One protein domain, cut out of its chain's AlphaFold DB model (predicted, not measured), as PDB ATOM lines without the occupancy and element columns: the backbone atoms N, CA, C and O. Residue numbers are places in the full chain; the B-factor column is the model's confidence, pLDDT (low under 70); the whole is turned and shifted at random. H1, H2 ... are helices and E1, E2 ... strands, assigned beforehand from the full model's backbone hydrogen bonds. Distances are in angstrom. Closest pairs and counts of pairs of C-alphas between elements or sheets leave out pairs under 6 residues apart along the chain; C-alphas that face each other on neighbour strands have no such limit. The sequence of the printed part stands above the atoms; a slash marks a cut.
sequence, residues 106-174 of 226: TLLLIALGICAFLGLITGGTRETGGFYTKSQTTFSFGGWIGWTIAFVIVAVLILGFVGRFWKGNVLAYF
ATOM      1  N   THR A 106     106.977 154.127  93.043       91.31
ATOM      2  CA  THR A 106     107.588 154.424  91.742       91.31
ATOM      3  C   THR A 106     106.764 155.449  90.973       91.31
ATOM      4  O   THR A 106     107.302 156.475  90.564       91.31
ATOM      5  N   LEU A 107     105.451 155.228  90.839       90.88
ATOM      6  CA  LEU A 107     104.562 156.180  90.173       90.88
ATOM      7  C   LEU A 107     104.545 157.534  90.893       90.88
ATOM      8  O   LEU A 107     104.647 158.573  90.247       90.88
ATOM      9  N   LEU A 108     104.465 157.528  92.228       91.25
ATOM     10  CA  LEU A 108     104.450 158.754  93.029       91.25
ATOM     11  C   LEU A 108     105.747 159.559  92.897       91.25
ATOM     12  O   LEU A 108     105.692 160.780  92.773       91.25
ATOM     13  N   LEU A 109     106.905 158.896  92.885       93.56
ATOM     14  CA  LEU A 109     108.201 159.552  92.699       93.56
ATOM     15  C   LEU A 109     108.350 160.129  91.291       93.56
ATOM     16  O   LEU A 109     108.818 161.256  91.151       93.56
ATOM     17  N   ILE A 110     107.914 159.401  90.258       94.06
ATOM     18  CA  ILE A 110     107.918 159.903  88.877       94.06
ATOM     19  C   ILE A 110     106.998 161.125  88.758       94.06
ATOM     20  O   ILE A 110     107.415 162.155  88.231       94.06
ATOM     21  N   ALA A 111     105.776 161.045  89.293       93.50
ATOM     22  CA  ALA A 111     104.828 162.155  89.283       93.50
ATOM     23  C   ALA A 111     105.387 163.385  90.014       93.50
ATOM     24  O   ALA A 111     105.313 164.497  89.493       93.50
ATOM     25  N   LEU A 112     106.005 163.188  91.185       95.00
ATOM     26  CA  LEU A 112     106.654 164.260  91.936       95.00
ATOM     27  C   LEU A 112     107.818 164.880  91.152       95.00
ATOM     28  O   LEU A 112     107.928 166.103  91.106       95.00
ATOM     29  N   GLY A 113     108.651 164.062  90.504       95.75
ATOM     30  CA  GLY A 113     109.756 164.528  89.667       95.75
ATOM     31  C   GLY A 113     109.282 165.390  88.496       95.75
ATOM     32  O   GLY A 113     109.827 166.469  88.268       95.75
ATOM     33  N   ILE A 114     108.215 164.969  87.810       95.38
ATOM     34  CA  ILE A 114     107.586 165.751  86.734       95.38
ATOM     35  C   ILE A 114     107.042 167.077  87.280       95.38
ATOM     36  O   ILE A 114     107.306 168.128  86.702       95.38
ATOM     37  N   CYS A 115     106.332 167.060  88.412       95.88
ATOM     38  CA  CYS A 115     105.786 168.279  89.017       95.88
ATOM     39  C   CYS A 115     106.888 169.256  89.444       95.88
ATOM     40  O   CYS A 115     106.754 170.460  89.233       95.88
ATOM     41  N   ALA A 116     107.985 168.747  90.012       94.81
ATOM     42  CA  ALA A 116     109.137 169.554  90.399       94.81
ATOM     43  C   ALA A 116     109.829 170.173  89.181       94.81
ATOM     44  O   ALA A 116     110.202 171.344  89.215       94.81
ATOM     45  N   PHE A 117     109.962 169.418  88.088       95.00
ATOM     46  CA  PHE A 117     110.523 169.922  86.838       95.00
ATOM     47  C   PHE A 117     109.635 171.001  86.201       95.00
ATOM     48  O   PHE A 117     110.124 172.065  85.829       95.00
ATOM     49  N   LEU A 118     108.318 170.781  86.144       93.50
ATOM     50  CA  LEU A 118     107.370 171.780  85.644       93.50
ATOM     51  C   LEU A 118     107.370 173.040  86.512       93.50
ATOM     52  O   LEU A 118     107.437 174.148  85.985       93.50
ATOM     53  N   GLY A 119     107.371 172.880  87.837       92.06
ATOM     54  CA  GLY A 119     107.459 174.002  88.762       92.06
ATOM     55  C   GLY A 119     108.748 174.804  88.591       92.06
ATOM     56  O   GLY A 119     108.749 176.017  88.803       92.06
ATOM     57  N   LEU A 120     109.853 174.152  88.208       91.50
ATOM     58  CA  LEU A 120     111.132 174.823  87.976       91.50
ATOM     59  C   LEU A 120     111.036 175.757  86.769       91.50
ATOM     60  O   LEU A 120     111.481 176.897  86.861       91.50
ATOM     61  N   ILE A 121     110.405 175.298  85.688       89.81
ATOM     62  CA  ILE A 121     110.248 176.063  84.443       89.81
ATOM     63  C   ILE A 121     109.224 177.195  84.594       89.81
ATOM     64  O   ILE A 121     109.412 178.276  84.044       89.81
ATOM     65  N   THR A 122     108.128 176.984  85.325       88.50
ATOM     66  CA  THR A 122     107.067 178.003  85.427       88.50
ATOM     67  C   THR A 122     107.284 179.000  86.558       88.50
ATOM     68  O   THR A 122     106.950 180.176  86.431       88.50
ATOM     69  N   GLY A 123     107.792 178.524  87.692       84.38
ATOM     70  CA  GLY A 123     107.900 179.291  88.927       84.38
ATOM     71  C   GLY A 123     109.322 179.555  89.376       84.38
ATOM     72  O   GLY A 123     109.598 180.586  89.995       84.38
ATOM     73  N   GLY A 124     110.209 178.599  89.100       82.00
ATOM     74  CA  GLY A 124     111.607 178.643  89.493       82.00
ATOM     75  C   GLY A 124     112.430 179.586  88.632       82.00
ATOM     76  O   GLY A 124     113.268 180.302  89.167       82.00
ATOM     77  N   THR A 125     112.175 179.649  87.330       85.19
ATOM     78  CA  THR A 125     112.828 180.595  86.424       85.19
ATOM     79  C   THR A 125     111.978 181.843  86.260       85.19
ATOM     80  O   THR A 125     110.856 181.786  85.764       85.19
ATOM     81  N   ARG A 126     112.515 182.993  86.672       76.06
ATOM     82  CA  ARG A 126     111.928 184.300  86.385       76.06
ATOM     83  C   ARG A 126     112.743 184.967  85.296       76.06
ATOM     84  O   ARG A 126     113.913 185.291  85.503       76.06
ATOM     85  N   GLU A 127     112.118 185.175  84.149       72.25
ATOM     86  CA  GLU A 127     112.667 186.057  83.131       72.25
ATOM     87  C   GLU A 127     112.321 187.495  83.500       72.25
ATOM     88  O   GLU A 127     111.165 187.914  83.490       72.25
ATOM     89  N   THR A 128     113.347 188.250  83.870       63.41
ATOM     90  CA  THR A 128     113.248 189.694  84.071       63.41
ATOM     91  C   THR A 128     113.909 190.350  82.869       63.41
ATOM     92  O   THR A 128     115.132 190.441  82.786       63.41
ATOM     93  N   GLY A 129     113.092 190.753  81.897       56.03
ATOM     94  CA  GLY A 129     113.531 191.444  80.690       56.03
ATOM     95  C   GLY A 129     112.375 192.228  80.079       56.03
ATOM     96  O   GLY A 129     111.309 191.674  79.828       56.03
ATOM     97  N   GLY A 130     112.568 193.531  79.876       58.22
ATOM     98  CA  GLY A 130     111.679 194.322  79.027       58.22
ATOM     99  C   GLY A 130     112.016 194.080  77.556       58.22
ATOM    100  O   GLY A 130     113.103 193.604  77.243       58.22
ATOM    101  N   PHE A 131     111.118 194.469  76.648       62.50
ATOM    102  CA  PHE A 131     111.218 194.246  75.192       62.50
ATOM    103  C   PHE A 131     112.540 194.732  74.540       62.50
ATOM    104  O   PHE A 131     112.847 194.346  73.418       62.50
ATOM    105  N   TYR A 132     113.341 195.548  75.242       59.41
ATOM    106  CA  TYR A 132     114.606 196.121  74.762       59.41
ATOM    107  C   TYR A 132     115.825 195.875  75.681       59.41
ATOM    108  O   TYR A 132     116.895 196.423  75.423       59.41
ATOM    109  N   THR A 133     115.712 195.072  76.746       62.25
ATOM    110  CA  THR A 133     116.829 194.779  77.672       62.25
ATOM    111  C   THR A 133     117.287 193.324  77.590       62.25
ATOM    112  O   THR A 133     116.505 192.427  77.289       62.25
ATOM    113  N   LYS A 134     118.580 193.073  77.859       62.47
ATOM    114  CA  LYS A 134     119.132 191.708  77.934       62.47
ATOM    115  C   LYS A 134     118.347 190.904  78.974       62.47
ATOM    116  O   LYS A 134     118.319 191.297  80.137       62.47
ATOM    117  N   SER A 135     117.743 189.796  78.545       69.50
ATOM    118  CA  SER A 135     117.077 188.837  79.430       69.50
ATOM    119  C   SER A 135     118.053 188.377  80.515       69.50
ATOM    120  O   SER A 135     119.129 187.856  80.211       69.50
ATOM    121  N   GLN A 136     117.700 188.614  81.780       72.69
ATOM    122  CA  GLN A 136     118.358 187.990  82.920       72.69
ATOM    123  C   GLN A 136     117.398 186.974  83.531       72.69
ATOM    124  O   GLN A 136     116.353 187.337  84.085       72.69
ATOM    125  N   THR A 137     117.762 185.695  83.432       78.56
ATOM    126  CA  THR A 137     117.050 184.601  84.091       78.56
ATOM    127  C   THR A 137     117.524 184.516  85.536       78.56
ATOM    128  O   THR A 137     118.688 184.217  85.803       78.56
ATOM    129  N   THR A 138     116.630 184.794  86.481       83.88
ATOM    130  CA  THR A 138     116.909 184.645  87.915       83.88
ATOM    131  C   THR A 138     116.161 183.440  88.473       83.88
ATOM    132  O   THR A 138     115.057 183.116  88.026       83.88
ATOM    133  N   PHE A 139     116.765 182.751  89.443       88.44
ATOM    134  CA  PHE A 139     116.129 181.619  90.113       88.44
ATOM    135  C   PHE A 139     115.345 182.081  91.346       88.44
ATOM    136  O   PHE A 139     115.890 182.728  92.240       88.44
ATOM    137  N   SER A 140     114.067 181.715  91.415       91.00
ATOM    138  CA  SER A 140     113.197 181.929  92.565       91.00
ATOM    139  C   SER A 140     112.865 180.598  93.229       91.00
ATOM    140  O   SER A 140     111.955 179.887  92.812       91.00
ATOM    141  N   PHE A 141     113.556 180.285  94.325       90.19
ATOM    142  CA  PHE A 141     113.293 179.070  95.100       90.19
ATOM    143  C   PHE A 141     111.846 178.999  95.620       90.19
ATOM    144  O   PHE A 141     111.189 177.967  95.514       90.19
ATOM    145  N   GLY A 142     111.312 180.120  96.118       91.81
ATOM    146  CA  GLY A 142     109.919 180.195  96.569       91.81
ATOM    147  C   GLY A 142     108.915 180.013  95.428       91.81
ATOM    148  O   GLY A 142     107.906 179.333  95.601       91.81
ATOM    149  N   GLY A 143     109.212 180.564  94.245       90.69
ATOM    150  CA  GLY A 143     108.397 180.354  93.051       90.69
ATOM    151  C   GLY A 143     108.416 178.895  92.591       90.69
ATOM    152  O   GLY A 143     107.359 178.340  92.303       90.69
ATOM    153  N   TRP A 144     109.588 178.254  92.610       92.88
ATOM    154  CA  TRP A 144     109.736 176.835  92.289       92.88
ATOM    155  C   TRP A 144     108.875 175.948  93.193       92.88
ATOM    156  O   TRP A 144     108.092 175.137  92.695       92.88
ATOM    157  N   ILE A 145     108.973 176.126  94.514       94.69
ATOM    158  CA  ILE A 145     108.194 175.339  95.480       94.69
ATOM    159  C   ILE A 145     106.695 175.587  95.300       94.69
ATOM    160  O   ILE A 145     105.929 174.628  95.216       94.69
ATOM    161  N   GLY A 146     106.275 176.853  95.204       93.38
ATOM    162  CA  GLY A 146     104.860 177.206  95.067       93.38
ATOM    163  C   GLY A 146     104.214 176.560  93.840       93.38
ATOM    164  O   GLY A 146     103.159 175.933  93.949       93.38
ATOM    165  N   TRP A 147     104.883 176.632  92.687       94.38
ATOM    166  CA  TRP A 147     104.393 176.006  91.461       94.38
ATOM    167  C   TRP A 147     104.487 174.480  91.483       94.38
ATOM    168  O   TRP A 147     103.582 173.815  90.985       94.38
ATOM    169  N   THR A 148     105.517 173.910  92.109       94.38
ATOM    170  CA  THR A 148     105.618 172.452  92.294       94.38
ATOM    171  C   THR A 148     104.428 171.918  93.093       94.38
ATOM    172  O   THR A 148     103.810 170.940  92.682       94.38
ATOM    173  N   ILE A 149     104.053 172.583  94.193       95.00
ATOM    174  CA  ILE A 149     102.880 172.207  95.000       95.00
ATOM    175  C   ILE A 149     101.597 172.302  94.166       95.00
ATOM    176  O   ILE A 149     100.785 171.376  94.191       95.00
ATOM    177  N   ALA A 150     101.425 173.379  93.392       95.69
ATOM    178  CA  ALA A 150     100.268 173.537  92.514       95.69
ATOM    179  C   ALA A 150     100.157 172.385  91.499       95.69
ATOM    180  O   ALA A 150      99.084 171.797  91.349       95.69
ATOM    181  N   PHE A 151     101.266 171.997  90.861       95.81
ATOM    182  CA  PHE A 151     101.279 170.866  89.934       95.81
ATOM    183  C   PHE A 151     101.023 169.525  90.614       95.81
ATOM    184  O   PHE A 151     100.310 168.705  90.043       95.81
ATOM    185  N   VAL A 152     101.518 169.308  91.836       95.44
ATOM    186  CA  VAL A 152     101.202 168.092  92.604       95.44
ATOM    187  C   VAL A 152      99.700 167.998  92.869       95.44
ATOM    188  O   VAL A 152      99.117 166.935  92.662       95.44
ATOM    189  N   ILE A 153      99.048 169.095  93.267       95.12
ATOM    190  CA  ILE A 153      97.592 169.119  93.487       95.12
ATOM    191  C   ILE A 153      96.851 168.764  92.194       95.12
ATOM    192  O   ILE A 153      95.976 167.898  92.200       95.12
ATOM    193  N   VAL A 154      97.230 169.382  91.072       95.38
ATOM    194  CA  VAL A 154      96.631 169.090  89.761       95.38
ATOM    195  C   VAL A 154      96.859 167.631  89.359       95.38
ATOM    196  O   VAL A 154      95.921 166.963  88.933       95.38
ATOM    197  N   ALA A 155      98.069 167.100  89.541       93.19
ATOM    198  CA  ALA A 155      98.392 165.712  89.234       93.19
ATOM    199  C   ALA A 155      97.562 164.734  90.076       93.19
ATOM    200  O   ALA A 155      97.041 163.759  89.539       93.19
ATOM    201  N   VAL A 156      97.374 165.012  91.371       93.25
ATOM    202  CA  VAL A 156      96.513 164.210  92.255       93.25
ATOM    203  C   VAL A 156      95.065 164.212  91.761       93.25
ATOM    204  O   VAL A 156      94.442 163.152  91.711       93.25
ATOM    205  N   LEU A 157      94.539 165.369  91.349       94.31
ATOM    206  CA  LEU A 157      93.183 165.479  90.804       94.31
ATOM    207  C   LEU A 157      93.029 164.715  89.484       94.31
ATOM    208  O   LEU A 157      92.051 163.988  89.317       94.31
ATOM    209  N   ILE A 158      94.001 164.829  88.574       93.56
ATOM    210  CA  ILE A 158      93.998 164.102  87.297       93.56
ATOM    211  C   ILE A 158      94.059 162.593  87.548       93.56
ATOM    212  O   ILE A 158      93.218 161.860  87.036       93.56
ATOM    213  N   LEU A 159      95.001 162.120  88.372       92.44
ATOM    214  CA  LEU A 159      95.122 160.698  88.710       92.44
ATOM    215  C   LEU A 159      93.860 160.169  89.396       92.44
ATOM    216  O   LEU A 159      93.417 159.062  89.090       92.44
ATOM    217  N   GLY A 160      93.250 160.970  90.272       91.62
ATOM    218  CA  GLY A 160      91.986 160.639  90.916       91.62
ATOM    219  C   GLY A 160      90.825 160.518  89.929       91.62
ATOM    220  O   GLY A 160      90.056 159.555  89.983       91.62
ATOM    221  N   PHE A 161      90.716 161.461  88.993       93.75
ATOM    222  CA  PHE A 161      89.689 161.453  87.955       93.75
ATOM    223  C   PHE A 161      89.853 160.267  86.996       93.75
ATOM    224  O   PHE A 161      88.897 159.526  86.759       93.75
ATOM    225  N   VAL A 162      91.073 160.031  86.502       92.12
ATOM    226  CA  VAL A 162      91.384 158.886  85.631       92.12
ATOM    227  C   VAL A 162      91.132 157.572  86.375       92.12
ATOM    228  O   VAL A 162      90.501 156.673  85.823       92.12
ATOM    229  N   GLY A 163      91.528 157.475  87.649       90.06
ATOM    230  CA  GLY A 163      91.251 156.318  88.506       90.06
ATOM    231  C   GLY A 163      89.760 156.022  88.627       90.06
ATOM    232  O   GLY A 163      89.327 154.887  88.423       90.06
ATOM    233  N   ARG A 164      88.948 157.052  88.879       90.31
ATOM    234  CA  ARG A 164      87.491 156.919  88.961       90.31
ATOM    235  C   ARG A 164      86.878 156.448  87.644       90.31
ATOM    236  O   ARG A 164      86.002 155.589  87.684       90.31
ATOM    237  N   PHE A 165      87.312 157.001  86.513       91.56
ATOM    238  CA  PHE A 165      86.712 156.711  85.209       91.56
ATOM    239  C   PHE A 165      87.131 155.342  84.656       91.56
ATOM    240  O   PHE A 165      86.301 154.633  84.101       91.56
ATOM    241  N   TRP A 166      88.394 154.945  84.832       89.88
ATOM    242  CA  TRP A 166      88.936 153.719  84.229       89.88
ATOM    243  C   TRP A 166      88.849 152.516  85.165       89.88
ATOM    244  O   TRP A 166      88.604 151.400  84.720       89.88
ATOM    245  N   LYS A 167      89.059 152.736  86.467       84.06
ATOM    246  CA  LYS A 167      89.178 151.671  87.474       84.06
ATOM    247  C   LYS A 167      88.075 151.713  88.532       84.06
ATOM    248  O   LYS A 167      88.092 150.946  89.489       84.06
ATOM    249  N   GLY A 168      87.125 152.641  88.409       86.81
ATOM    250  CA  GLY A 168      86.011 152.800  89.346       86.81
ATOM    251  C   GLY A 168      86.393 153.383  90.712       86.81
ATOM    252  O   GLY A 168      85.499 153.710  91.495       86.81
ATOM    253  N   ASN A 169      87.683 153.583  91.003       86.75
ATOM    254  CA  ASN A 169      88.182 154.040  92.299       86.75
ATOM    255  C   ASN A 169      89.159 155.215  92.137       86.75
ATOM    256  O   ASN A 169      90.158 155.122  91.430       86.75
ATOM    257  N   VAL A 170      88.895 156.313  92.850       88.50
ATOM    258  CA  VAL A 170      89.730 157.530  92.856       88.50
ATOM    259  C   VAL A 170      91.164 157.226  93.301       88.50
ATOM    260  O   VAL A 170      92.114 157.857  92.853       88.50
ATOM    261  N   LEU A 171      91.347 156.228  94.163       88.56
ATOM    262  CA  LEU A 171      92.648 155.892  94.728       88.56
ATOM    263  C   LEU A 171      93.416 154.823  93.934       88.56
ATOM    264  O   LEU A 171      94.521 154.456  94.322       88.56
ATOM    265  N   ALA A 172      92.863 154.340  92.820       85.44
ATOM    266  CA  ALA A 172      93.366 153.171  92.101       85.44
ATOM    267  C   ALA A 172      94.826 153.288  91.627       85.44
ATOM    268  O   ALA A 172      95.561 152.310  91.641       85.44
ATOM    269  N   TYR A 173      95.273 154.481  91.225       87.50
ATOM    270  CA  TYR A 173      96.659 154.689  90.779       87.50
ATOM    271  C   TYR A 173      97.636 154.969  91.925       87.50
ATOM    272  O   TYR A 173      98.841 154.797  91.762       87.50
ATOM    273  N   PHE A 174      97.142 155.370  93.098       89.94
ATOM    274  CA  PHE A 174      97.991 155.647  94.260       89.94
ATOM    275  C   PHE A 174      98.490 154.364  94.927       89.94
ATOM    276  O   PHE A 174      99.534 154.371  95.584       89.94
TER     277      PHE A 174
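AT A GLANCE: This is residues 106 to 174 of the 226 residues of an uncharacterized protein of Chloroflexi bacterium (UniProt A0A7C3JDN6). Two helices, H1 and H2, run opposite ways as a narrow V, and a thin two-stranded hairpin, E1 and E2, extends the shape beyond the end where H1 finishes and H2 starts. After H2, residues 168 to 174 fold back toward the open mouth of the V. The printed part has 69 residues, with two named helices and two named strands in the order H1, E1, E2, H2; the sheet order is E1 - E2, antiparallel, and the class is mostly helix. The whole is only just loose, close to extended, with a radius of gyration of the C-alphas of 16.2 A, and it is a rod spanning 54 by 22 by 15 A.

HOW THE PARTS SIT: H1, residues 106 to 124, and H2, residues 141 to 167, touch with 44 pairs of C-alphas within 8 A. Their closest C-alphas, those of Gly 124 and Trp 144, are 3.8 A apart. The two helices run opposite ways at a steep tilt of 42 degrees. In both helices every O i to N i+4 pair is within hydrogen-bond range. A tight link joins H1 to E1, residues 125 to 128, which forms a hairpin with E2, residues 136 to 139. These strands are antiparallel, with 145 degrees between their directions; N 126 and O 138 are 2.9 A apart and N 128 and O 136 are 3.1 A apart, both within hydrogen-bond range.

IN THESE COORDINATES: H1 begins at C-alpha 106 (107.588, 154.424, 91.742) and is 24.7 A long. E1 and E2 are 9.4 A and 9.9 A long. H2 is 37.3 A long and ends at C-alpha 167 (89.178, 151.671, 87.474).

THE WHOLE: The C-alphas of Tyr 132 and Gly 168 are the two farthest apart, at 53.9 A. The printed part has no cut and no long link. Its mean pLDDT is 87.1, and residues 128 to 135 are under 70.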